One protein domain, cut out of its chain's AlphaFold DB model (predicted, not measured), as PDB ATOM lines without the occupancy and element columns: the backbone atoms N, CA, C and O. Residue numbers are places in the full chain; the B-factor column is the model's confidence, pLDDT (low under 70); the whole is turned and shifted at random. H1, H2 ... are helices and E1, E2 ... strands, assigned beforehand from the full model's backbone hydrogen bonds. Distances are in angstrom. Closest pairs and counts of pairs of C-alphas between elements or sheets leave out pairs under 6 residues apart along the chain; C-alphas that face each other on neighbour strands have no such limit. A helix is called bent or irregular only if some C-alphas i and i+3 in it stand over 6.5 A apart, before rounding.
ATOM      1  N   PHE A   4      52.297  50.870 -41.151       89.06
ATOM      2  CA  PHE A   4      51.279  51.484 -40.299       89.06
ATOM      3  C   PHE A   4      51.241  50.847 -38.907       89.06
ATOM      4  O   PHE A   4      51.221  51.563 -37.907       89.06
ATOM      5  N   ILE A   5      51.293  49.517 -38.841       91.69
ATOM      6  CA  ILE A   5      51.610  48.757 -37.632       91.69
ATOM      7  C   ILE A   5      52.910  48.005 -37.883       91.69
ATOM      8  O   ILE A   5      52.985  47.212 -38.819       91.69
ATOM      9  N   ASP A   6      53.906  48.253 -37.041       92.75
ATOM     10  CA  ASP A   6      55.210  47.599 -37.066       92.75
ATOM     11  C   ASP A   6      55.286  46.541 -35.967       92.75
ATOM     12  O   ASP A   6      55.270  46.885 -34.781       92.75
ATOM     13  N   ARG A   7      55.342  45.265 -36.370       93.88
ATOM     14  CA  ARG A   7      55.692  44.117 -35.517       93.88
ATOM     15  C   ARG A   7      55.011  44.126 -34.143       93.88
ATOM     16  O   ARG A   7      55.656  43.972 -33.106       93.88
ATOM     17  N   LEU A   8      53.697  44.317 -34.126       94.56
ATOM     18  CA  LEU A   8      52.918  44.299 -32.895       94.56
ATOM     19  C   LEU A   8      52.819  42.850 -32.376       94.56
ATOM     20  O   LEU A   8      52.403  41.981 -33.141       94.56
ATOM     21  N   PRO A   9      53.193  42.561 -31.118       96.19
ATOM     22  CA  PRO A   9      53.239  41.193 -30.615       96.19
ATOM     23  C   PRO A   9      51.845  40.583 -30.467       96.19
ATOM     24  O   PRO A   9      50.860  41.283 -30.203       96.19
ATOM     25  N   PHE A  10      51.766  39.258 -30.584       95.69
ATOM     26  CA  PHE A  10      50.553  38.520 -30.254       95.69
ATOM     27  C   PHE A  10      50.194  38.687 -28.772       95.69
ATOM     28  O   PHE A  10      51.043  38.790 -27.888       95.69
ATOM     29  N   SER A  11      48.894  38.699 -28.498       93.94
ATOM     30  CA  SER A  11      48.337  38.640 -27.151       93.94
ATOM     31  C   SER A  11      48.109  37.178 -26.782       93.94
ATOM     32  O   SER A  11      47.623  36.408 -27.608       93.94
ATOM     33  N   PHE A  12      48.400  36.801 -25.538       93.50
ATOM     34  CA  PHE A  12      48.084  35.470 -25.029       93.50
ATOM     35  C   PHE A  12      47.448  35.531 -23.642       93.50
ATOM     36  O   PHE A  12      47.655  36.486 -22.890       93.50
ATOM     37  N   TRP A  13      46.671  34.503 -23.307       92.06
ATOM     38  CA  TRP A  13      46.135  34.286 -21.964       92.06
ATOM     39  C   TRP A  13      45.996  32.791 -21.677       92.06
ATOM     40  O   TRP A  13      45.979  31.968 -22.594       92.06
ATOM     41  N   VAL A  14      45.898  32.436 -20.395       93.44
ATOM     42  CA  VAL A  14      45.724  31.047 -19.953       93.44
ATOM     43  C   VAL A  14      44.300  30.851 -19.442       93.44
ATOM     44  O   VAL A  14      43.891  31.485 -18.472       93.44
ATOM     45  N   ASP A  15      43.560  29.955 -20.089       91.44
ATOM     46  CA  ASP A  15      42.247  29.489 -19.659       91.44
ATOM     47  C   ASP A  15      42.402  28.452 -18.538       91.44
ATOM     48  O   ASP A  15      42.717  27.283 -18.777       91.44
ATOM     49  N   GLN A  16      42.170  28.905 -17.306       90.88
ATOM     50  CA  GLN A  16      42.206  28.077 -16.096       90.88
ATOM     51  C   GLN A  16      40.937  27.228 -15.910       90.88
ATOM     52  O   GLN A  16      40.890  26.396 -15.008       90.88
ATOM     53  N   THR A  17      39.900  27.419 -16.734       89.50
ATOM     54  CA  THR A  17      38.642  26.654 -16.648       89.50
ATOM     55  C   THR A  17      38.734  25.284 -17.330       89.50
ATOM     56  O   THR A  17      37.837  24.452 -17.185       89.50
ATOM     57  N   ARG A  18      39.825  25.027 -18.064       88.56
ATOM     58  CA  ARG A  18      40.110  23.759 -18.749       88.56
ATOM     59  C   ARG A  18      41.027  22.878 -17.908       88.56
ATOM     60  O   ARG A  18      41.833  23.358 -17.115       88.56
ATOM     61  N   THR A  19      40.928  21.566 -18.107       91.94
ATOM     62  CA  THR A  19      41.824  20.590 -17.478       91.94
ATOM     63  C   THR A  19      42.443  19.696 -18.559       91.94
ATOM     64  O   THR A  19      41.721  18.872 -19.125       91.94
ATOM     65  N   PRO A  20      43.752  19.839 -18.860       93.00
ATOM     66  CA  PRO A  20      44.686  20.833 -18.303       93.00
ATOM     67  C   PRO A  20      44.357  22.278 -18.746       93.00
ATOM     68  O   PRO A  20      43.627  22.445 -19.726       93.00
ATOM     69  N   PRO A  21      44.881  23.314 -18.055       94.50
ATOM     70  CA  PRO A  21      44.756  24.699 -18.500       94.50
ATOM     71  C   PRO A  21      45.282  24.890 -19.924       94.50
ATOM     72  O   PRO A  21      46.306  24.312 -20.296       94.50
ATOM     73  N   THR A  22      44.609  25.730 -20.708       95.31
ATOM     74  CA  THR A  22      44.920  25.927 -22.133       95.31
ATOM     75  C   THR A  22      45.437  27.336 -22.380       95.31
ATOM     76  O   THR A  22      44.838  28.306 -21.927       95.31
ATOM     77  N   THR A  23      46.534  27.480 -23.127       93.88
ATOM     78  CA  THR A  23      47.006  28.803 -23.571       93.88
ATOM     79  C   THR A  23      46.337  29.176 -24.886       93.88
ATOM     80  O   THR A  23      46.367  28.406 -25.844       93.88
ATOM     81  N   HIS A  24      45.759  30.370 -24.933       91.62
ATOM     82  CA  HIS A  24      45.153  30.948 -26.123       91.62
ATOM     83  C   HIS A  24      46.008  32.100 -26.638       91.62
ATOM     84  O   HIS A  24      46.536  32.882 -25.850       91.62
ATOM     85  N   TRP A  25      46.101  32.205 -27.961       92.94
ATOM     86  CA  TRP A  25      46.828  33.253 -28.670       92.94
ATOM     87  C   TRP A  25      45.867  34.024 -29.567       92.94
ATOM     88  O   TRP A  25      44.963  33.440 -30.167       92.94
ATOM     89  N   ALA A  26      46.063  35.332 -29.663       93.38
ATOM     90  CA  ALA A  26      45.274  36.210 -30.507       93.38
ATOM     91  C   ALA A  26      46.135  37.327 -31.094       93.38
ATOM     92  O   ALA A  26      46.953  37.945 -30.412       93.38
ATOM     93  N   VAL A  27      45.874  37.648 -32.356       94.94
ATOM     94  CA  VAL A  27      46.365  38.877 -32.977       94.94
ATOM     95  C   VAL A  27      45.433  40.008 -32.560       94.94
ATOM     96  O   VAL A  27      44.230  39.930 -32.794       94.94
ATOM     97  N   VAL A  28      45.967  41.050 -31.927       95.12
ATOM     98  CA  VAL A  28      45.173  42.157 -31.378       95.12
ATOM     99  C   VAL A  28      45.621  43.458 -32.009       95.12
ATOM    100  O   VAL A  28      46.803  43.769 -32.001       95.12
ATOM    101  N   LEU A  29      44.673  44.232 -32.520       95.62
ATOM    102  CA  LEU A  29      44.908  45.514 -33.161       95.62
ATOM    103  C   LEU A  29      44.384  46.659 -32.277       95.62
ATOM    104  O   LEU A  29      43.293  46.542 -31.707       95.62
ATOM    105  N   PRO A  30      45.129  47.773 -32.150       95.31
ATOM    106  CA  PRO A  30      44.677  48.951 -31.424       95.31
ATOM    107  C   PRO A  30      43.693  49.748 -32.286       95.31
ATOM    108  O   PRO A  30      44.035  50.240 -33.362       95.31
ATOM    109  N   VAL A  31      42.456  49.874 -31.816       95.50
ATOM    110  CA  VAL A  31      41.356  50.457 -32.589       95.50
ATOM    111  C   VAL A  31      40.597  51.481 -31.756       95.50
ATOM    112  O   VAL A  31      40.273  51.253 -30.594       95.50
ATOM    113  N   ILE A  32      40.280  52.612 -32.373       95.38
ATOM    114  CA  ILE A  32      39.331  53.597 -31.861       95.38
ATOM    115  C   ILE A  32      37.984  53.359 -32.555       95.38
ATOM    116  O   ILE A  32      37.928  53.230 -33.777       95.38
ATOM    117  N   VAL A  33      36.898  53.320 -31.784       95.31
ATOM    118  CA  VAL A  33      35.527  53.141 -32.294       95.31
ATOM    119  C   VAL A  33      34.792  54.472 -32.222       95.31
ATOM    120  O   VAL A  33      34.786  55.102 -31.160       95.31
ATOM    121  N   ARG A  34      34.195  54.933 -33.328       91.56
ATOM    122  CA  ARG A  34      33.568  56.267 -33.390       91.56
ATOM    123  C   ARG A  34      32.346  56.350 -34.289       91.56
ATOM    124  O   ARG A  34      32.154  55.524 -35.174       91.56
ATOM    125  N   ASP A  35      31.547  57.394 -34.065       89.62
ATOM    126  CA  ASP A  35      30.493  57.796 -34.994       89.62
ATOM    127  C   ASP A  35      31.092  58.186 -36.363       89.62
ATOM    128  O   ASP A  35      32.141  58.839 -36.416       89.62
ATOM    129  N   PRO A  36      30.412  57.851 -37.476       86.56
ATOM    130  CA  PRO A  36      30.937  58.021 -38.836       86.56
ATOM    131  C   PRO A  36      31.095  59.487 -39.276       86.56
ATOM    132  O   PRO A  36      31.793  59.783 -40.245       86.56
ATOM    133  N   ASN A  37      30.461  60.430 -38.579       84.19
ATOM    134  CA  ASN A  37      30.446  61.842 -38.975       84.19
ATOM    135  C   ASN A  37      31.634  62.647 -38.424       84.19
ATOM    136  O   ASN A  37      31.711  63.854 -38.648       84.19
ATOM    137  N   LEU A  38      32.562  62.010 -37.700       83.31
ATOM    138  CA  LEU A  38      33.732  62.689 -37.147       83.31
ATOM    139  C   LEU A  38      34.894  62.728 -38.161       83.31
ATOM    140  O   LEU A  38      35.264  61.688 -38.708       83.31
ATOM    141  N   PRO A  39      35.509  63.903 -38.407       82.94
ATOM    142  CA  PRO A  39      36.617  64.034 -39.357       82.94
ATOM    143  C   PRO A  39      37.974  63.600 -38.779       82.94
ATOM    144  O   PRO A  39      38.868  63.234 -39.536       82.94
ATOM    145  N   ALA A  40      38.135  63.620 -37.452       83.62
ATOM    146  CA  ALA A  40      39.345  63.209 -36.732       83.62
ATOM    147  C   ALA A  40      38.967  62.556 -35.383       83.62
ATOM    148  O   ALA A  40      37.866  62.817 -34.883       83.62
ATOM    149  N   PRO A  41      39.841  61.741 -34.752       79.00
ATOM    150  CA  PRO A  41      39.539  61.190 -33.443       79.00
ATOM    151  C   PRO A  41      39.760  62.290 -32.392       79.00
ATOM    152  O   PRO A  41      40.723  63.054 -32.494       79.00
ATOM    153  N   PRO A  42      38.921  62.390 -31.351       78.75
ATOM    154  CA  PRO A  42      39.189  63.333 -30.273       78.75
ATOM    155  C   PRO A  42      40.510  62.971 -29.562       78.75
ATOM    156  O   PRO A  42      40.840  61.784 -29.473       78.75
ATOM    157  N   PRO A  43      41.250  63.950 -29.002       77.88
ATOM    158  CA  PRO A  43      42.586  63.729 -28.428       77.88
ATOM    159  C   PRO A  43      42.664  62.616 -27.372       77.88
ATOM    160  O   PRO A  43      43.679  61.930 -27.261       77.88
ATOM    161  N   ASN A  44      41.567  62.409 -26.638       83.50
ATOM    162  CA  ASN A  44      41.445  61.432 -25.556       83.50
ATOM    163  C   ASN A  44      40.552  60.247 -25.948       83.50
ATOM    164  O   ASN A  44      39.836  59.701 -25.111       83.50
ATOM    165  N   ALA A  45      40.517  59.881 -27.233       87.12
ATOM    166  CA  ALA A  45      39.730  58.737 -27.656       87.12
ATOM    167  C   ALA A  45      40.234  57.435 -27.008       87.12
ATOM    168  O   ALA A  45      41.436  57.166 -27.076       87.12
ATOM    169  N   PRO A  46      39.341  56.622 -26.411       92.12
ATOM    170  CA  PRO A  46      39.735  55.346 -25.840       92.12
ATOM    171  C   PRO A  46      40.190  54.415 -26.965       92.12
ATOM    172  O   PRO A  46      39.470  54.197 -27.943       92.12
ATOM    173  N   VAL A  47      41.401  53.882 -26.819       93.75
ATOM    174  CA  VAL A  47      41.939  52.848 -27.703       93.75
ATOM    175  C   VAL A  47      41.549  51.500 -27.120       93.75
ATOM    176  O   VAL A  47      41.865  51.195 -25.972       93.75
ATOM    177  N   GLN A  48      40.862  50.697 -27.917       94.88
ATOM    178  CA  GLN A  48      40.444  49.353 -27.562       94.88
ATOM    179  C   GLN A  48      41.309  48.315 -28.265       94.88
ATOM    180  O   GLN A  48      41.871  48.547 -29.335       94.88
ATOM    181  N   GLN A  49      41.376  47.138 -27.658       94.50
ATOM    182  CA  GLN A  49      42.054  45.973 -28.202       94.50
ATOM    183  C   GLN A  49      41.053  45.102 -28.961       94.50
ATOM    184  O   GLN A  49      40.216  44.446 -28.345       94.50
ATOM    185  N   TRP A  50      41.147  45.105 -30.290       95.69
ATOM    186  CA  TRP A  50      40.269  44.342 -31.176       95.69
ATOM    187  C   TRP A  50      41.003  43.123 -31.722       95.69
ATOM    188  O   TRP A  50      42.088  43.252 -32.282       95.69
ATOM    189  N   VAL A  51      40.429  41.934 -31.560       95.31
ATOM    190  CA  VAL A  51      41.017  40.691 -32.066       95.31
ATOM    191  C   VAL A  51      40.813  40.619 -33.575       95.31
ATOM    192  O   VAL A  51      39.691  40.763 -34.060       95.31
ATOM    193  N   LEU A  52      41.894  40.393 -34.319       94.56
ATOM    194  CA  LEU A  52      41.822  40.104 -35.743       94.56
ATOM    195  C   LEU A  52      41.208  38.719 -35.945       94.56
ATOM    196  O   LEU A  52      41.795  37.704 -35.574       94.56
ATOM    197  N   ASP A  53      40.043  38.694 -36.573       89.50
ATOM    198  CA  ASP A  53      39.319  37.479 -36.901       89.50
ATOM    199  C   ASP A  53      39.463  37.165 -38.396       89.50
ATOM    200  O   ASP A  53      39.068  37.942 -39.273       89.50
ATOM    201  N   THR A  54      40.071  36.018 -38.691       83.75
ATOM    202  CA  THR A  54      40.283  35.523 -40.057       83.75
ATOM    203  C   THR A  54      39.162  34.594 -40.533       83.75
ATOM    204  O   THR A  54      39.064  34.340 -41.735       83.75
ATOM    205  N   GLY A  55      38.314  34.101 -39.624       76.56
ATOM    206  CA  GLY A  55      37.196  33.201 -39.918       76.56
ATOM    207  C   GLY A  55      35.848  33.911 -40.031       76.56
ATOM    208  O   GLY A  55      34.945  33.424 -40.717       76.56
ATOM    209  N   ASN A  56      35.699  35.071 -39.393       68.81
ATOM    210  CA  ASN A  56      34.475  35.854 -39.459       68.81
ATOM    211  C   ASN A  56      34.341  36.585 -40.800       68.81
ATOM    212  O   ASN A  56      35.259  37.234 -41.302       68.81
ATOM    213  N   ARG A  57      33.149  36.465 -41.387       70.38
ATOM    214  CA  ARG A  57      32.777  37.131 -42.641       70.38
ATOM    215  C   ARG A  57      32.201  38.530 -42.415       70.38
ATOM    216  O   ARG A  57      32.006  39.252 -43.388       70.38
ATOM    217  N   SER A  58      31.896  38.906 -41.171       73.75
ATOM    218  CA  SER A  58      31.492  40.270 -40.835       73.75
ATOM    219  C   SER A  58      32.704  41.199 -40.798       73.75
ATOM    220  O   SER A  58      33.841  40.785 -40.575       73.75
ATOM    221  N   ALA A  59      32.451  42.486 -41.022       88.25
ATOM    222  CA  ALA A  59      33.497  43.497 -40.983       88.25
ATOM    223  C   ALA A  59      34.010  43.741 -39.542       88.25
ATOM    224  O   ALA A  59      35.197  43.965 -39.294       88.25
ATOM    225  N   ALA A  60      33.104  43.664 -38.576       93.62
ATOM    226  CA  ALA A  60      33.361  43.889 -37.165       93.62
ATOM    227  C   ALA A  60      32.321  43.131 -36.335       93.62
ATOM    228  O   ALA A  60      31.253  42.786 -36.853       93.62
ATOM    229  N   PHE A  61      32.609  42.891 -35.060       93.81
ATOM    230  CA  PHE A  61      31.631  42.429 -34.083       93.81
ATOM    231  C   PHE A  61      32.011  42.905 -32.684       93.81
ATOM    232  O   PHE A  61      33.188  42.935 -32.331       93.81
ATOM    233  N   ALA A  62      31.022  43.270 -31.876       94.19
ATOM    234  CA  ALA A  62      31.257  43.745 -30.521       94.19
ATOM    235  C   ALA A  62      30.196  43.242 -29.535       94.19
ATOM    236  O   ALA A  62      29.267  42.517 -29.872       94.19
ATOM    237  N   TRP A  63      30.341  43.665 -28.287       93.81
ATOM    238  CA  TRP A  63      29.335  43.518 -27.245       93.81
ATOM    239  C   TRP A  63      28.902  44.917 -26.848       93.81
ATOM    240  O   TRP A  63      29.685  45.863 -26.987       93.81
ATOM    241  N   ARG A  64      27.683  45.044 -26.315       94.56
ATOM    242  CA  ARG A  64      27.130  46.324 -25.850       94.56
ATOM    243  C   ARG A  64      28.142  47.128 -25.025       94.56
ATOM    244  O   ARG A  64      28.324  48.323 -25.251       94.56
ATOM    245  N   ARG A  65      28.864  46.457 -24.120       93.06
ATOM    246  CA  ARG A  65      29.881  47.082 -23.270       93.06
ATOM    247  C   ARG A  65      31.004  47.764 -24.056       93.06
ATOM    248  O   ARG A  65      31.385  48.865 -23.688       93.06
ATOM    249  N   HIS A  66      31.496  47.177 -25.147       94.88
ATOM    250  CA  HIS A  66      32.577  47.786 -25.932       94.88
ATOM    251  C   HIS A  66      32.150  49.093 -26.601       94.88
ATOM    252  O   HIS A  66      32.968  49.997 -26.749       94.88
ATOM    253  N   LEU A  67      30.873  49.221 -26.979       94.88
ATOM    254  CA  LEU A  67      30.332  50.485 -27.482       94.88
ATOM    255  C   LEU A  67      30.300  51.537 -26.364       94.88
ATOM    256  O   LEU A  67      30.786  52.648 -26.558       94.88
ATOM    257  N   ILE A  68      29.848  51.154 -25.167       94.12
ATOM    258  CA  ILE A  68      29.841  52.029 -23.982       94.12
ATOM    259  C   ILE A  68      31.263  52.475 -23.616       94.12
ATOM    260  O   ILE A  68      31.503  53.664 -23.418       94.12
ATOM    261  N   ASP A  69      32.227  51.553 -23.583       92.88
ATOM    262  CA  ASP A  69      33.630  51.854 -23.278       92.88
ATOM    263  C   ASP A  69      34.296  52.699 -24.384       92.88
ATOM    264  O   ASP A  69      35.301  53.365 -24.140       92.88
ATOM    265  N   ALA A  70      33.735  52.721 -25.600       93.06
ATOM    266  CA  ALA A  70      34.131  53.655 -26.659       93.06
ATOM    267  C   ALA A  70      33.536  55.066 -26.483       93.06
ATOM    268  O   ALA A  70      33.896  55.992 -27.216       93.06
ATOM    269  N   GLY A  71      32.622  55.239 -25.524       92.69
ATOM    270  CA  GLY A  71      31.819  56.445 -25.352       92.69
ATOM    271  C   GLY A  71      30.692  56.571 -26.380       92.69
ATOM    272  O   GLY A  71      30.274  57.689 -26.668       92.69
ATOM    273  N   LEU A  72      30.236  55.460 -26.964       92.94
ATOM    274  CA  LEU A  72      29.078  55.423 -27.852       92.94
ATOM    275  C   LEU A  72      27.851  54.918 -27.094       92.94
ATOM    276  O   LEU A  72      27.914  53.902 -26.404       92.94
ATOM    277  N   ASP A  73      26.720  55.594 -27.286       94.56
ATOM    278  CA  ASP A  73      25.413  55.057 -26.913       94.56
ATOM    279  C   ASP A  73      25.057  53.899 -27.872       94.56
ATOM    280  O   ASP A  73      24.970  54.144 -29.085       94.56
ATOM    281  N   PRO A  74      24.888  52.653 -27.379       94.88
ATOM    282  CA  PRO A  74      24.532  51.504 -28.209       94.88
ATOM    283  C   PRO A  74      23.178  51.638 -28.910       94.88
ATOM    284  O   PRO A  74      23.006  51.045 -29.972       94.88
ATOM    285  N   ASP A  75      22.241  52.400 -28.337       94.81
ATOM    286  CA  ASP A  75      20.859  52.489 -28.820       94.81
ATOM    287  C   ASP A  75      20.653  53.670 -29.789       94.81
ATOM    288  O   ASP A  75      19.657  53.739 -30.513       94.81
ATOM    289  N   ALA A  76      21.614  54.594 -29.848       93.44
ATOM    290  CA  ALA A  76      21.627  55.683 -30.817       93.44
ATOM    291  C   ALA A  76      22.015  55.186 -32.219       93.44
ATOM    292  O   ALA A  76      22.797  54.256 -32.356       93.44
ATOM    293  N   HIS A  77      21.529  55.844 -33.278       93.06
ATOM    294  CA  HIS A  77      21.946  55.595 -34.671       93.06
ATOM    295  C   HIS A  77      22.028  54.100 -35.044       93.06
ATOM    296  O   HIS A  77      23.030  53.632 -35.594       93.06
ATOM    297  N   LEU A  78      20.992  53.333 -34.710       94.00
ATOM    298  CA  LEU A  78      20.886  51.943 -35.134       94.00
ATOM    299  C   LEU A  78      20.614  51.870 -36.639       94.00
ATOM    300  O   LEU A  78      19.815  52.636 -37.183       94.00
ATOM    301  N   SER A  79      21.279  50.937 -37.315       91.25
ATOM    302  CA  SER A  79      20.977  50.636 -38.711       91.25
ATOM    303  C   SER A  79      19.585  49.995 -38.810       91.25
ATOM    304  O   SER A  79      19.257  49.132 -37.988       91.25
ATOM    305  N   PRO A  80      18.751  50.383 -39.793       83.19
ATOM    306  CA  PRO A  80      17.492  49.699 -40.037       83.19
ATOM    307  C   PRO A  80      17.765  48.273 -40.528       83.19
ATOM    308  O   PRO A  80      18.402  48.064 -41.558       83.19
ATOM    309  N   GLY A  81      17.255  47.291 -39.786       75.94
ATOM    310  CA  GLY A  81      17.542  45.875 -40.010       75.94
ATOM    311  C   GLY A  81      18.728  45.396 -39.171       75.94
ATOM    312  O   GLY A  81      19.817  45.964 -39.196       75.94
ATOM    313  N   GLY A  82      18.505  44.342 -38.387       80.88
ATOM    314  CA  GLY A  82      19.572  43.676 -37.642       80.88
ATOM    315  C   GLY A  82      20.443  42.796 -38.542       80.88
ATOM    316  O   GLY A  82      20.152  42.574 -39.716       80.88
ATOM    317  N   MET A  83      21.498  42.231 -37.964       87.38
ATOM    318  CA  MET A  83      22.286  41.168 -38.585       87.38
ATOM    319  C   MET A  83      21.965  39.844 -37.899       87.38
ATOM    320  O   MET A  83      21.762  39.812 -36.693       87.38
ATOM    321  N   THR A  84      21.937  38.732 -38.630       86.50
ATOM    322  CA  THR A  84      21.936  37.408 -37.990       86.50
ATOM    323  C   THR A  84      23.365  36.901 -37.903       86.50
ATOM    324  O   THR A  84      24.000  36.668 -38.931       86.50
ATOM    325  N   ILE A  85      23.857  36.706 -36.685       82.25
ATOM    326  CA  ILE A  85      25.125  36.022 -36.431       82.25
ATOM    327  C   ILE A  85      24.865  34.529 -36.239       82.25
ATOM    328  O   ILE A  85      23.844  34.134 -35.675       82.25
ATOM    329  N   THR A  86      25.778  33.695 -36.731       81.31
ATOM    330  CA  THR A  86      25.770  32.248 -36.471       81.31
ATOM    331  C   THR A  86      26.932  31.936 -35.542       81.31
ATOM    332  O   THR A  86      28.076  32.236 -35.874       81.31
ATOM    333  N   SER A  87      26.648  31.377 -34.371       72.75
ATOM    334  CA  SER A  87      27.668  30.955 -33.418       72.75
ATOM    335  C   SER A  87      28.400  29.706 -33.912       72.75
ATOM    336  O   SER A  87      27.913  28.977 -34.778       72.75
ATOM    337  N   ALA A  88      29.558  29.416 -33.318       69.25
ATOM    338  CA  ALA A  88      30.347  28.228 -33.651       69.25
ATOM    339  C   ALA A  88      29.585  26.902 -33.442       69.25
ATOM    340  O   ALA A  88      29.897  25.906 -34.087       69.25
ATOM    341  N   VAL A  89      28.559  26.891 -32.582       74.56
ATOM    342  CA  VAL A  89      27.688  25.727 -32.328       74.56
ATOM    343  C   VAL A  89      26.428  25.710 -33.209       74.56
ATOM    344  O   VAL A  89      25.509  24.936 -32.966       74.56
ATOM    345  N   GLY A  90      26.359  26.573 -34.230       75.19
ATOM    346  CA  GLY A  90      25.265  26.624 -35.206       75.19
ATOM    347  C   GLY A  90      24.029  27.411 -34.762       75.19
ATOM    348  O   GLY A  90      23.063  27.510 -35.521       75.19
ATOM    349  N   GLY A  91      24.046  28.004 -33.565       84.12
ATOM    350  CA  GLY A  91      22.966  28.863 -33.084       84.12
ATOM    351  C   GLY A  91      22.906  30.162 -33.881       84.12
ATOM    352  O   GLY A  91      23.936  30.785 -34.121       84.12
ATOM    353  N   LYS A  92      21.707  30.580 -34.293       87.19
ATOM    354  CA  LYS A  92      21.497  31.851 -34.994       87.19
ATOM    355  C   LYS A  92      20.866  32.865 -34.056       87.19
ATOM    356  O   LYS A  92      19.850  32.572 -33.431       87.19
ATOM    357  N   THR A  93      21.430  34.062 -34.015       87.69
ATOM    358  CA  THR A  93      20.936  35.149 -33.171       87.69
ATOM    359  C   THR A  93      20.856  36.419 -33.996       87.69
ATOM    360  O   THR A  93      21.826  36.802 -34.651       87.69
ATOM    361  N   ALA A  94      19.691  37.063 -33.987       91.06
ATOM    362  CA  ALA A  94      19.547  38.400 -34.538       91.06
ATOM    363  C   ALA A  94      20.166  39.406 -33.562       91.06
ATOM    364  O   ALA A  94      19.878  39.370 -32.368       91.06
ATOM    365  N   VAL A  95      21.015  40.289 -34.075       93.06
ATOM    366  CA  VAL A  95      21.712  41.315 -33.307       93.06
ATOM    367  C   VAL A  95      21.495  42.697 -33.923       93.06
ATOM    368  O   VAL A  95      21.426  42.815 -35.154       93.06
ATOM    369  N   PRO A  96      21.381  43.752 -33.098       95.62
ATOM    370  CA  PRO A  96      21.362  45.125 -33.581       95.62
ATOM    371  C   PRO A  96      22.694  45.499 -34.239       95.62
ATOM    372  O   PRO A  96      23.735  44.881 -34.002       95.62
ATOM    373  N   ILE A  97      22.649  46.544 -35.063       95.62
ATOM    374  CA  ILE A  97      23.822  47.118 -35.719       95.62
ATOM    375  C   ILE A  97      23.894  48.591 -35.346       95.62
ATOM    376  O   ILE A  97      23.004  49.364 -35.697       95.62
ATOM    377  N   ARG A  98      24.975  48.992 -34.680       95.81
ATOM    378  CA  ARG A  98      25.269  50.397 -34.392       95.81
ATOM    379  C   ARG A  98      26.052  51.002 -35.555       95.81
ATOM    380  O   ARG A  98      27.108  50.477 -35.907       95.81
ATOM    381  N   LEU A  99      25.572  52.103 -36.145       94.81
ATOM    382  CA  LEU A  99      26.324  52.825 -37.180       94.81
ATOM    383  C   LEU A  99      27.614  53.389 -36.571       94.81
ATOM    384  O   LEU A  99      27.558  54.316 -35.778       94.81
ATOM    385  N   ALA A 100      28.771  52.833 -36.897       94.25
ATOM    386  CA  ALA A 100      30.050  53.253 -36.337       94.25
ATOM    387  C   ALA A 100      31.188  52.836 -37.268       94.25
ATOM    388  O   ALA A 100      31.017  51.983 -38.139       94.25
ATOM    389  N   GLU A 101      32.355  53.423 -37.057       94.06
ATOM    390  CA  GLU A 101      33.571  53.140 -37.806       94.06
ATOM    391  C   GLU A 101      34.710  52.732 -36.885       94.06
ATOM    392  O   GLU A 101      34.717  53.047 -35.690       94.06
ATOM    393  N   LEU A 102      35.698  52.064 -37.478       95.38
ATOM    394  CA  LEU A 102      36.914  51.641 -36.797       95.38
ATOM    395  C   LEU A 102      38.099  52.427 -37.322       95.38
ATOM    396  O   LEU A 102      38.266  52.614 -38.522       95.38
ATOM    397  N   TRP A 103      38.919  52.911 -36.409       94.50
ATOM    398  CA  TRP A 103      40.078  53.724 -36.714       94.50
ATOM    399  C   TRP A 103      41.290  52.994 -36.156       94.50
ATOM    400  O   TRP A 103      41.467  52.920 -34.941       94.50
ATOM    401  N   LEU A 104      42.089  52.399 -37.037       94.25
ATOM    402  CA  LEU A 104      43.290  51.669 -36.642       94.25
ATOM    403  C   LEU A 104      44.343  52.670 -36.169       94.25
ATOM    404  O   LEU A 104      44.573  53.662 -36.855       94.25
ATOM    405  N   VAL A 105      44.986  52.422 -35.032       92.69
ATOM    406  CA  VAL A 105      46.005  53.317 -34.469       92.69
ATOM    407  C   VAL A 105      47.398  52.803 -34.816       92.69
ATOM    408  O   VAL A 105      47.715  51.642 -34.578       92.69
ATOM    409  N   SER A 106      48.244  53.669 -35.366       91.75
ATOM    410  CA  SER A 106      49.635  53.320 -35.651       91.75
ATOM    411  C   SER A 106      50.466  53.197 -34.368       91.75
ATOM    412  O   SER A 106      50.307  53.991 -33.438       91.75
ATOM    413  N   ASN A 107      51.387  52.230 -34.336       90.50
ATOM    414  CA  ASN A 107      52.436  52.117 -33.314       90.50
ATOM    415  C   ASN A 107      53.823  52.560 -33.829       90.50
ATOM    416  O   ASN A 107      54.815  52.372 -33.130       90.50
ATOM    417  N   VAL A 108      53.906  53.139 -35.033       87.88
ATOM    418  CA  VAL A 108      55.173  53.556 -35.649       87.88
ATOM    419  C   VAL A 108      55.650  54.874 -35.017       87.88
ATOM    420  O   VAL A 108      54.953  55.884 -35.146       87.88
ATOM    421  N   PRO A 109      56.842  54.926 -34.386       76.31
ATOM    422  CA  PRO A 109      57.290  56.089 -33.608       76.31
ATOM    423  C   PRO A 109      57.403  57.400 -34.396       76.31
ATOM    424  O   PRO A 109      57.242  58.478 -33.828       76.31
ATOM    425  N   SER A 110      57.692  57.323 -35.698       69.50
ATOM    426  CA  SER A 110      57.882  58.487 -36.571       69.50
ATOM    427  C   SER A 110      56.579  59.089 -37.103       69.50
ATOM    428  O   SER A 110      56.625  60.137 -37.750       69.50
ATOM    429  N   THR A 111      55.425  58.472 -36.826       61.88
ATOM    430  CA  THR A 111      54.129  58.937 -37.332       61.88
ATOM    431  C   THR A 111      53.273  59.444 -36.165       61.88
ATOM    432  O   THR A 111      52.897  58.647 -35.305       61.88
ATOM    433  N   PRO A 112      52.944  60.748 -36.076       61.03
ATOM    434  CA  PRO A 112      52.135  61.273 -34.972       61.03
ATOM    435  C   PRO A 112      50.775  60.573 -34.937       61.03
ATOM    436  O   PRO A 112      50.020  60.764 -35.881       61.03
ATOM    437  N   LYS A 113      50.504  59.758 -33.891       66.50
ATOM    438  CA  LYS A 113      49.284  58.939 -33.649       66.50
ATOM    439  C   LYS A 113      48.401  58.790 -34.891       66.50
ATOM    440  O   LYS A 113      47.236  59.194 -34.890       66.50
ATOM    441  N   ALA A 114      48.987  58.272 -35.968       83.62
ATOM    442  CA  ALA A 114      48.277  58.229 -37.226       83.62
ATOM    443  C   ALA A 114      47.139  57.235 -37.076       83.62
ATOM    444  O   ALA A 114      47.282  56.190 -36.437       83.62
ATOM    445  N   VAL A 115      46.005  57.603 -37.647       89.94
ATOM    446  CA  VAL A 115      44.805  56.787 -37.638       89.94
ATOM    447  C   VAL A 115      44.435  56.430 -39.058       89.94
ATOM    448  O   VAL A 115      44.455  57.281 -39.946       89.94
ATOM    449  N   TRP A 116      44.094  55.166 -39.266       92.19
ATOM    450  CA  TRP A 116      43.569  54.690 -40.532       92.19
ATOM    451  C   TRP A 116      42.078  54.444 -40.378       92.19
ATOM    452  O   TRP A 116      41.660  53.520 -39.676       92.19
ATOM    453  N   ARG A 117      41.272  55.302 -41.005       92.19
ATOM    454  CA  ARG A 117      39.812  55.208 -40.964       92.19
ATOM    455  C   ARG A 117      39.346  54.032 -41.821       92.19
ATOM    456  O   ARG A 117      39.627  53.972 -43.013       92.19
ATOM    457  N   MET A 118      38.600  53.121 -41.210       93.00
ATOM    458  CA  MET A 118      37.977  51.969 -41.852       93.00
ATOM    459  C   MET A 118      36.463  52.117 -41.748       93.00
ATOM    460  O   MET A 118      35.877  52.024 -40.664       93.00
ATOM    461  N   GLN A 119      35.833  52.365 -42.892       91.31
ATOM    462  CA  GLN A 119      34.382  52.448 -42.979       91.31
ATOM    463  C   GLN A 119      33.780  51.052 -42.843       91.31
ATOM    464  O   GLN A 119      34.212  50.109 -43.509       91.31
ATOM    465  N   LEU A 120      32.770  50.928 -41.988       91.38
ATOM    466  CA  LEU A 120      32.008  49.700 -41.837       91.38
ATOM    467  C   LEU A 120      30.640  49.877 -42.478       91.38
ATOM    468  O   LEU A 120      29.925  50.830 -42.175       91.38
ATOM    469  N   TYR A 121      30.253  48.922 -43.316       87.94
ATOM    470  CA  TYR A 121      28.893  48.832 -43.824       87.94
ATOM    471  C   TYR A 121      28.281  47.484 -43.421       87.94
ATOM    472  O   TYR A 121      28.896  46.448 -43.686       87.94
ATOM    473  N   PRO A 122      27.092  47.458 -42.792       88.31
ATOM    474  CA  PRO A 122      26.271  48.605 -42.377       88.31
ATOM    475  C   PRO A 122      26.709  49.270 -41.054       88.31
ATOM    476  O   PRO A 122      26.109  50.262 -40.667       88.31
ATOM    477  N   GLY A 123      27.703  48.743 -40.335       93.19
ATOM    478  CA  GLY A 123      28.146  49.261 -39.035       93.19
ATOM    479  C   GLY A 123      28.749  48.152 -38.174       93.19
ATOM    480  O   GLY A 123      29.250  47.161 -38.708       93.19
ATOM    481  N   ILE A 124      28.673  48.293 -36.849       94.88
ATOM    482  CA  ILE A 124      29.136  47.282 -35.890       94.88
ATOM    483  C   ILE A 124      27.930  46.477 -35.391       94.88
ATOM    484  O   ILE A 124      27.150  47.000 -34.587       94.88
ATOM    485  N   PRO A 125      27.749  45.217 -35.828       94.62
ATOM    486  CA  PRO A 125      26.825  44.314 -35.158       94.62
ATOM    487  C   PRO A 125      27.327  44.042 -33.737       94.62
ATOM    488  O   PRO A 125      28.530  43.841 -33.530       94.62
ATOM    489  N   PHE A 126      26.424  44.025 -32.757       93.94
ATOM    490  CA  PHE A 126      26.821  43.793 -31.372       93.94
ATOM    491  C   PHE A 126      25.874  42.879 -30.606       93.94
ATOM    492  O   PHE A 126      24.658  42.944 -30.751       93.94
ATOM    493  N   HIS A 127      26.443  42.035 -29.746       92.12
ATOM    494  CA  HIS A 127      25.652  41.247 -28.816       92.12
ATOM    495  C   HIS A 127      25.082  42.154 -27.721       92.12
ATOM    496  O   HIS A 127      25.829  42.738 -26.926       92.12
ATOM    497  N   ASP A 128      23.757  42.253 -27.678       91.88
ATOM    498  CA  ASP A 128      23.047  43.122 -26.747       91.88
ATOM    499  C   ASP A 128      22.745  42.387 -25.437       91.88
ATOM    500  O   ASP A 128      21.680  41.812 -25.232       91.88
ATOM    501  N   VAL A 129      23.754  42.324 -24.568       88.88
ATOM    502  CA  VAL A 129      23.645  41.750 -23.223       88.88
ATOM    503  C   VAL A 129      24.071  42.763 -22.177       88.88
ATOM    504  O   VAL A 129      25.022  43.520 -22.367       88.88
ATOM    505  N   THR A 130      23.357  42.757 -21.055       78.94
ATOM    506  CA  THR A 130      23.594  43.658 -19.921       78.94
ATOM    507  C   THR A 130      24.677  43.147 -18.977       78.94
ATOM    508  O   THR A 130      25.351  43.942 -18.327       78.94
ATOM    509  N   THR A 131      24.865  41.826 -18.902       80.25
ATOM    510  CA  THR A 131      25.904  41.214 -18.065       80.25
ATOM    511  C   THR A 131      27.229  41.222 -18.807       80.25
ATOM    512  O   THR A 131      27.280  40.825 -19.972       80.25
ATOM    513  N   LEU A 132      28.290  41.667 -18.127       67.00
ATOM    514  CA  LEU A 132      29.639  41.649 -18.674       67.00
ATOM    515  C   LEU A 132      30.068  40.190 -18.881       67.00
ATOM    516  O   LEU A 132      30.188  39.457 -17.896       67.00
ATOM    517  N   PRO A 133      30.278  39.747 -20.127       71.56
ATOM    518  CA  PRO A 133      30.837  38.430 -20.365       71.56
ATOM    519  C   PRO A 133      32.304  38.393 -19.913       71.56
ATOM    520  O   PRO A 133      32.924  39.445 -19.753       71.56
ATOM    521  N   ASP A 134      32.891  37.202 -19.771       82.19
ATOM    522  CA  ASP A 134      34.332  37.087 -19.515       82.19
ATOM    523  C   ASP A 134      35.121  37.898 -20.568       82.19
ATOM    524  O   ASP A 134      35.006  37.602 -21.766       82.19
ATOM    525  N   PRO A 135      35.907  38.909 -20.154       82.81
ATOM    526  CA  PRO A 135      36.553  39.836 -21.076       82.81
ATOM    527  C   PRO A 135      37.611  39.171 -21.962       82.81
ATOM    528  O   PRO A 135      37.936  39.717 -23.011       82.81
ATOM    529  N   GLN A 136      38.148  38.006 -21.582       84.19
ATOM    530  CA  GLN A 136      39.106  37.266 -22.409       84.19
ATOM    531  C   GLN A 136      38.408  36.522 -23.550       84.19
ATOM    532  O   GLN A 136      38.911  36.504 -24.672       84.19
ATOM    533  N   PHE A 137      37.225  35.958 -23.297       83.81
ATOM    534  CA  PHE A 137      36.462  35.205 -24.303       83.81
ATOM    535  C   PHE A 137      35.544  36.069 -25.168       83.81
ATOM    536  O   PHE A 137      35.065  35.615 -26.206       83.81
ATOM    537  N   HIS A 138      35.302  37.310 -24.758       88.44
ATOM    538  CA  HIS A 138      34.348  38.199 -25.407       88.44
ATOM    539  C   HIS A 138      35.021  39.520 -25.745       88.44
ATOM    540  O   HIS A 138      34.583  40.580 -25.317       88.44
ATOM    541  N   ARG A 139      36.124  39.445 -26.492       91.06
ATOM    542  CA  ARG A 139      36.847  40.610 -27.017       91.06
ATOM    543  C   ARG A 139      36.210  41.055 -28.330       91.06
ATOM    544  O   ARG A 139      35.789  40.192 -29.098       91.06
ATOM    545  N   PRO A 140      36.151  42.363 -28.634       94.50
ATOM    546  CA  PRO A 140      35.608  42.814 -29.906       94.50
ATOM    547  C   PRO A 140      36.471  42.298 -31.065       94.50
ATOM    548  O   PRO A 140      37.688  42.151 -30.932       94.50
ATOM    549  N   LEU A 141      35.832  42.005 -32.193       94.38
ATOM    550  CA  LEU A 141      36.432  41.331 -33.339       94.38
ATOM    551  C   LEU A 141      36.474  42.273 -34.535       94.38
ATOM    552  O   LEU A 141      35.466  42.897 -34.872       94.38
ATOM    553  N   ILE A 142      37.610  42.338 -35.217       94.94
ATOM    554  CA  ILE A 142      37.752  42.998 -36.514       94.94
ATOM    555  C   ILE A 142      38.043  41.940 -37.573       94.94
ATOM    556  O   ILE A 142      38.997  41.177 -37.456       94.94
ATOM    557  N   GLY A 143      37.217  41.886 -38.615       92.88
ATOM    558  CA  GLY A 143      37.405  40.928 -39.699       92.88
ATOM    559  C   GLY A 143      38.588  41.309 -40.587       92.88
ATOM    560  O   GLY A 143      38.747  42.477 -40.954       92.88
ATOM    561  N   LEU A 144      39.377  40.321 -41.027       91.38
ATOM    562  CA  LEU A 144      40.458  40.533 -42.004       91.38
ATOM    563  C   LEU A 144      39.952  41.208 -43.294       91.38
ATOM    564  O   LEU A 144      40.663  41.994 -43.924       91.38
ATOM    565  N   TYR A 145      38.699  40.934 -43.669       88.31
ATOM    566  CA  TYR A 145      38.023  41.578 -44.794       88.31
ATOM    567  C   TYR A 145      38.000  43.112 -44.679       88.31
ATOM    568  O   TYR A 145      38.244  43.795 -45.670       88.31
ATOM    569  N   THR A 146      37.786  43.663 -43.482       91.88
ATOM    570  CA  THR A 146      37.739  45.117 -43.238       91.88
ATOM    571  C   THR A 146      39.064  45.788 -43.542       91.88
ATOM    572  O   THR A 146      39.095  46.817 -44.214       91.88
ATOM    573  N   LEU A 147      40.167  45.174 -43.106       92.31
ATOM    574  CA  LEU A 147      41.514  45.669 -43.385       92.31
ATOM    575  C   LEU A 147      41.773  45.672 -44.895       92.31
ATOM    576  O   LEU A 147      42.226  46.675 -45.441       92.31
ATOM    577  N   ARG A 148      41.393  44.592 -45.593       90.69
ATOM    578  CA  ARG A 148      41.532  44.498 -47.055       90.69
ATOM    579  C   ARG A 148      40.698  45.542 -47.797       90.69
ATOM    580  O   ARG A 148      41.200  46.143 -48.741       90.69
ATOM    581  N   MET A 149      39.452  45.768 -47.380       90.94
ATOM    582  CA  MET A 149      38.578  46.792 -47.969       90.94
ATOM    583  C   MET A 149      39.099  48.207 -47.729       90.94
ATOM    584  O   MET A 149      38.952  49.067 -48.590       90.94
ATOM    585  N   ALA A 150      39.768  48.434 -46.599       91.56
ATOM    586  CA  ALA A 150      40.472  49.676 -46.308       91.56
ATOM    587  C   ALA A 150      41.811  49.811 -47.062       91.56
ATOM    588  O   ALA A 150      42.565  50.747 -46.803       91.56
ATOM    589  N   GLY A 151      42.119  48.878 -47.970       92.56
ATOM    590  CA  GLY A 151      43.332  48.865 -48.775       92.56
ATOM    591  C   GLY A 151      44.574  48.392 -48.028       92.56
ATOM    592  O   GLY A 151      45.654  48.478 -48.589       92.56
ATOM    593  N   LEU A 152      44.461  47.892 -46.797       93.19
ATOM    594  CA  LEU A 152      45.605  47.485 -45.983       93.19
ATOM    595  C   LEU A 152      46.071  46.066 -46.323       93.19
ATOM    596  O   LEU A 152      45.280  45.176 -46.656       93.19
ATOM    597  N   ARG A 153      47.377  45.844 -46.180       93.69
ATOM    598  CA  ARG A 153      47.999  44.519 -46.186       93.69
ATOM    599  C   ARG A 153      48.351  44.114 -44.763       93.69
ATOM    600  O   ARG A 153      48.694  44.968 -43.952       93.69
ATOM    601  N   VAL A 154      48.244  42.818 -44.485       93.69
ATOM    602  CA  VAL A 154      48.495  42.231 -43.166       93.69
ATOM    603  C   VAL A 154      49.493  41.091 -43.325       93.69
ATOM    604  O   VAL A 154      49.273  40.201 -44.147       93.69
ATOM    605  N   GLU A 155      50.555  41.113 -42.528       94.88
ATOM    606  CA  GLU A 155      51.491  40.001 -42.340       94.88
ATOM    607  C   GLU A 155      51.330  39.470 -40.931       94.88
ATOM    608  O   GLU A 155      51.332  40.242 -39.971       94.88
ATOM    609  N   ILE A 156      51.188  38.155 -40.821       94.88
ATOM    610  CA  ILE A 156      51.169  37.444 -39.551       94.88
ATOM    611  C   ILE A 156      52.405  36.551 -39.562       94.88
ATOM    612  O   ILE A 156      52.439  35.553 -40.286       94.88
ATOM    613  N   ASP A 157      53.423  36.939 -38.801       95.62
ATOM    614  CA  ASP A 157      54.658  36.179 -38.653       95.62
ATOM    615  C   ASP A 157      54.561  35.319 -37.391       95.62
ATOM    616  O   ASP A 157      54.735  35.796 -36.270       95.62
ATOM    617  N   PHE A 158      54.261  34.034 -37.589       93.69
ATOM    618  CA  PHE A 158      54.180  33.046 -36.512       93.69
ATOM    619  C   PHE A 158      55.545  32.637 -35.952       93.69
ATOM    620  O   PHE A 158      55.598  32.084 -34.862       93.69
ATOM    621  N   ALA A 159      56.644  32.852 -36.679       95.38
ATOM    622  CA  ALA A 159      57.974  32.539 -36.161       95.38
ATOM    623  C   ALA A 159      58.450  33.618 -35.180       95.38
ATOM    624  O   ALA A 159      59.188  33.319 -34.243       95.38
ATOM    625  N   ALA A 160      58.031  34.865 -35.403       95.12
ATOM    626  CA  ALA A 160      58.355  35.999 -34.547       95.12
ATOM    627  C   ALA A 160      57.217  36.421 -33.597       95.12
ATOM    628  O   ALA A 160      57.416  37.365 -32.837       95.12
ATOM    629  N   ASP A 161      56.059  35.755 -33.639       95.62
ATOM    630  CA  ASP A 161      54.850  36.071 -32.863       95.62
ATOM    631  C   ASP A 161      54.390  37.535 -32.994       95.62
ATOM    632  O   ASP A 161      54.043  38.199 -32.009       95.62
ATOM    633  N   VAL A 162      54.398  38.068 -34.222       96.25
ATOM    634  CA  VAL A 162      54.046  39.470 -34.500       96.25
ATOM    635  C   VAL A 162      53.093  39.636 -35.681       96.25
ATOM    636  O   VAL A 162      53.043  38.828 -36.608       96.25
ATOM    637  N   VAL A 163      52.348  40.743 -35.664       95.56
ATOM    638  CA  VAL A 163      51.549  41.236 -36.787       95.56
ATOM    639  C   VAL A 163      52.083  42.576 -37.285       95.56
ATOM    640  O   VAL A 163      52.380  43.478 -36.498       95.56
ATOM    641  N   SER A 164      52.145  42.724 -38.603       95.25
ATOM    642  CA  SER A 164      52.451  43.991 -39.267       95.25
ATOM    643  C   SER A 164      51.318  44.371 -40.216       95.25
ATOM    644  O   SER A 164      50.714  43.513 -40.862       95.25
ATOM    645  N   VAL A 165      51.026  45.669 -40.311       93.62
ATOM    646  CA  VAL A 165      49.996  46.220 -41.203       93.62
ATOM    647  C   VAL A 165      50.583  47.394 -41.968       93.62
ATOM    648  O   VAL A 165      51.196  48.276 -41.371       93.62
ATOM    649  N   TRP A 166      50.401  47.446 -43.282       92.19
ATOM    650  CA  TRP A 166      50.932  48.537 -44.102       92.19
ATOM    651  C   TRP A 166      50.003  48.893 -45.250       92.19
ATOM    652  O   TRP A 166      49.133  48.108 -45.647       92.19
ATOM    653  N   THR A 167      50.202  50.093 -45.791       83.31
ATOM    654  CA  THR A 167      49.529  50.500 -47.021       83.31
ATOM    655  C   THR A 167      50.331  49.993 -48.223       83.31
ATOM    656  O   THR A 167      51.567  50.004 -48.175       83.31
TER     657      THR A 167
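What this domain is: This is residues 4 to 167 of the 168 residues of an uncharacterized protein of Planctomycetales bacterium (UniProt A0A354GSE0). Picture a seven-strand sheet, curled and folded back on itself, with a small sheet of E1, E14 and E13 partly face to face with it, strands crossed. The hairpin E2 and E3 reaches out from this body, residues 16 to 21 sticking out, while the hairpin E7 and E8 sits beside strand E11. The printed part has 164 residues, with two named helices and fourteen strands, in the order E1 to E6, H1, E7 to E12, H2, E13, E14. The large sheet runs E10, E9, E4, E5, E12, E6, E11 and is mixed; the class is mostly strand, though under half of the residues are in named elements. It is compact, with a radius of gyration of the C-alphas of 15.9 A and spans of 49 by 40 by 27 A.

Where its parts are: Find C-alpha 4 at (51.279, 51.484, -40.299); E1 runs from there to residue 9, 14.3 A. Next come E2, residues 11 to 15, E3, 22 to 26, E4, 28 to 34, 18.4 A long, E5, 48 to 53, 15.1 A, and E6, 60 to 63. H1, residues 64 to 69, begins at C-alpha 64 (27.130, 46.324, -25.850). Read on through E7, 83 to 86, E8, 92 to 95, E9, 101 to 105, E10, 115 to 118, E11, 124 to 127, E12, 141 to 143, H2, 144 to 149, E13, 153 to 157, and E14, 162 to 166, ending at C-alpha 166 (50.932, 48.537, -44.102).

How they stand to each other: The large, strongly twisted sheet is a folded sheet, bent back into two leaves: E10, E9 and E4 face E12, E6 and E11, with E5 as the hinge. Look at antiparallel E4 and E5, where N 29 and O 50 are 2.8 A apart, then at parallel E5 and E12, with N 142 and O 51 at 2.9 A. E1, E14 and E13, antiparallel with N 8 and O 163 at 2.8 A and N 155 and O 164 at 2.9 A, make a sandwich with it, two sheets face to face, their strands at 80 degrees. In the hairpin E2 and E3, N 13 and O 24 are 3.0 A apart; in the hairpin E7 and E8, N 85 and O 93 are 2.9 A apart. The closest C-alphas of E8 and E11, Val 95 and His 127, are 6.0 A apart. H1 and H2 are on opposite faces of the large sheet, at heights of 7.4 A and 7.6 A; in both, every O i to N i+4 pair is within hydrogen-bond range.

The domain as a whole: The C-alphas farthest apart, Thr 19 and Pro 39, are 48.9 A apart. The printed part has no cut. The links E4 to E5, H1 to E7 and E11 to E12 are long. Look for pLDDT under 70 at residues 56, 88, 110 to 113 and 132.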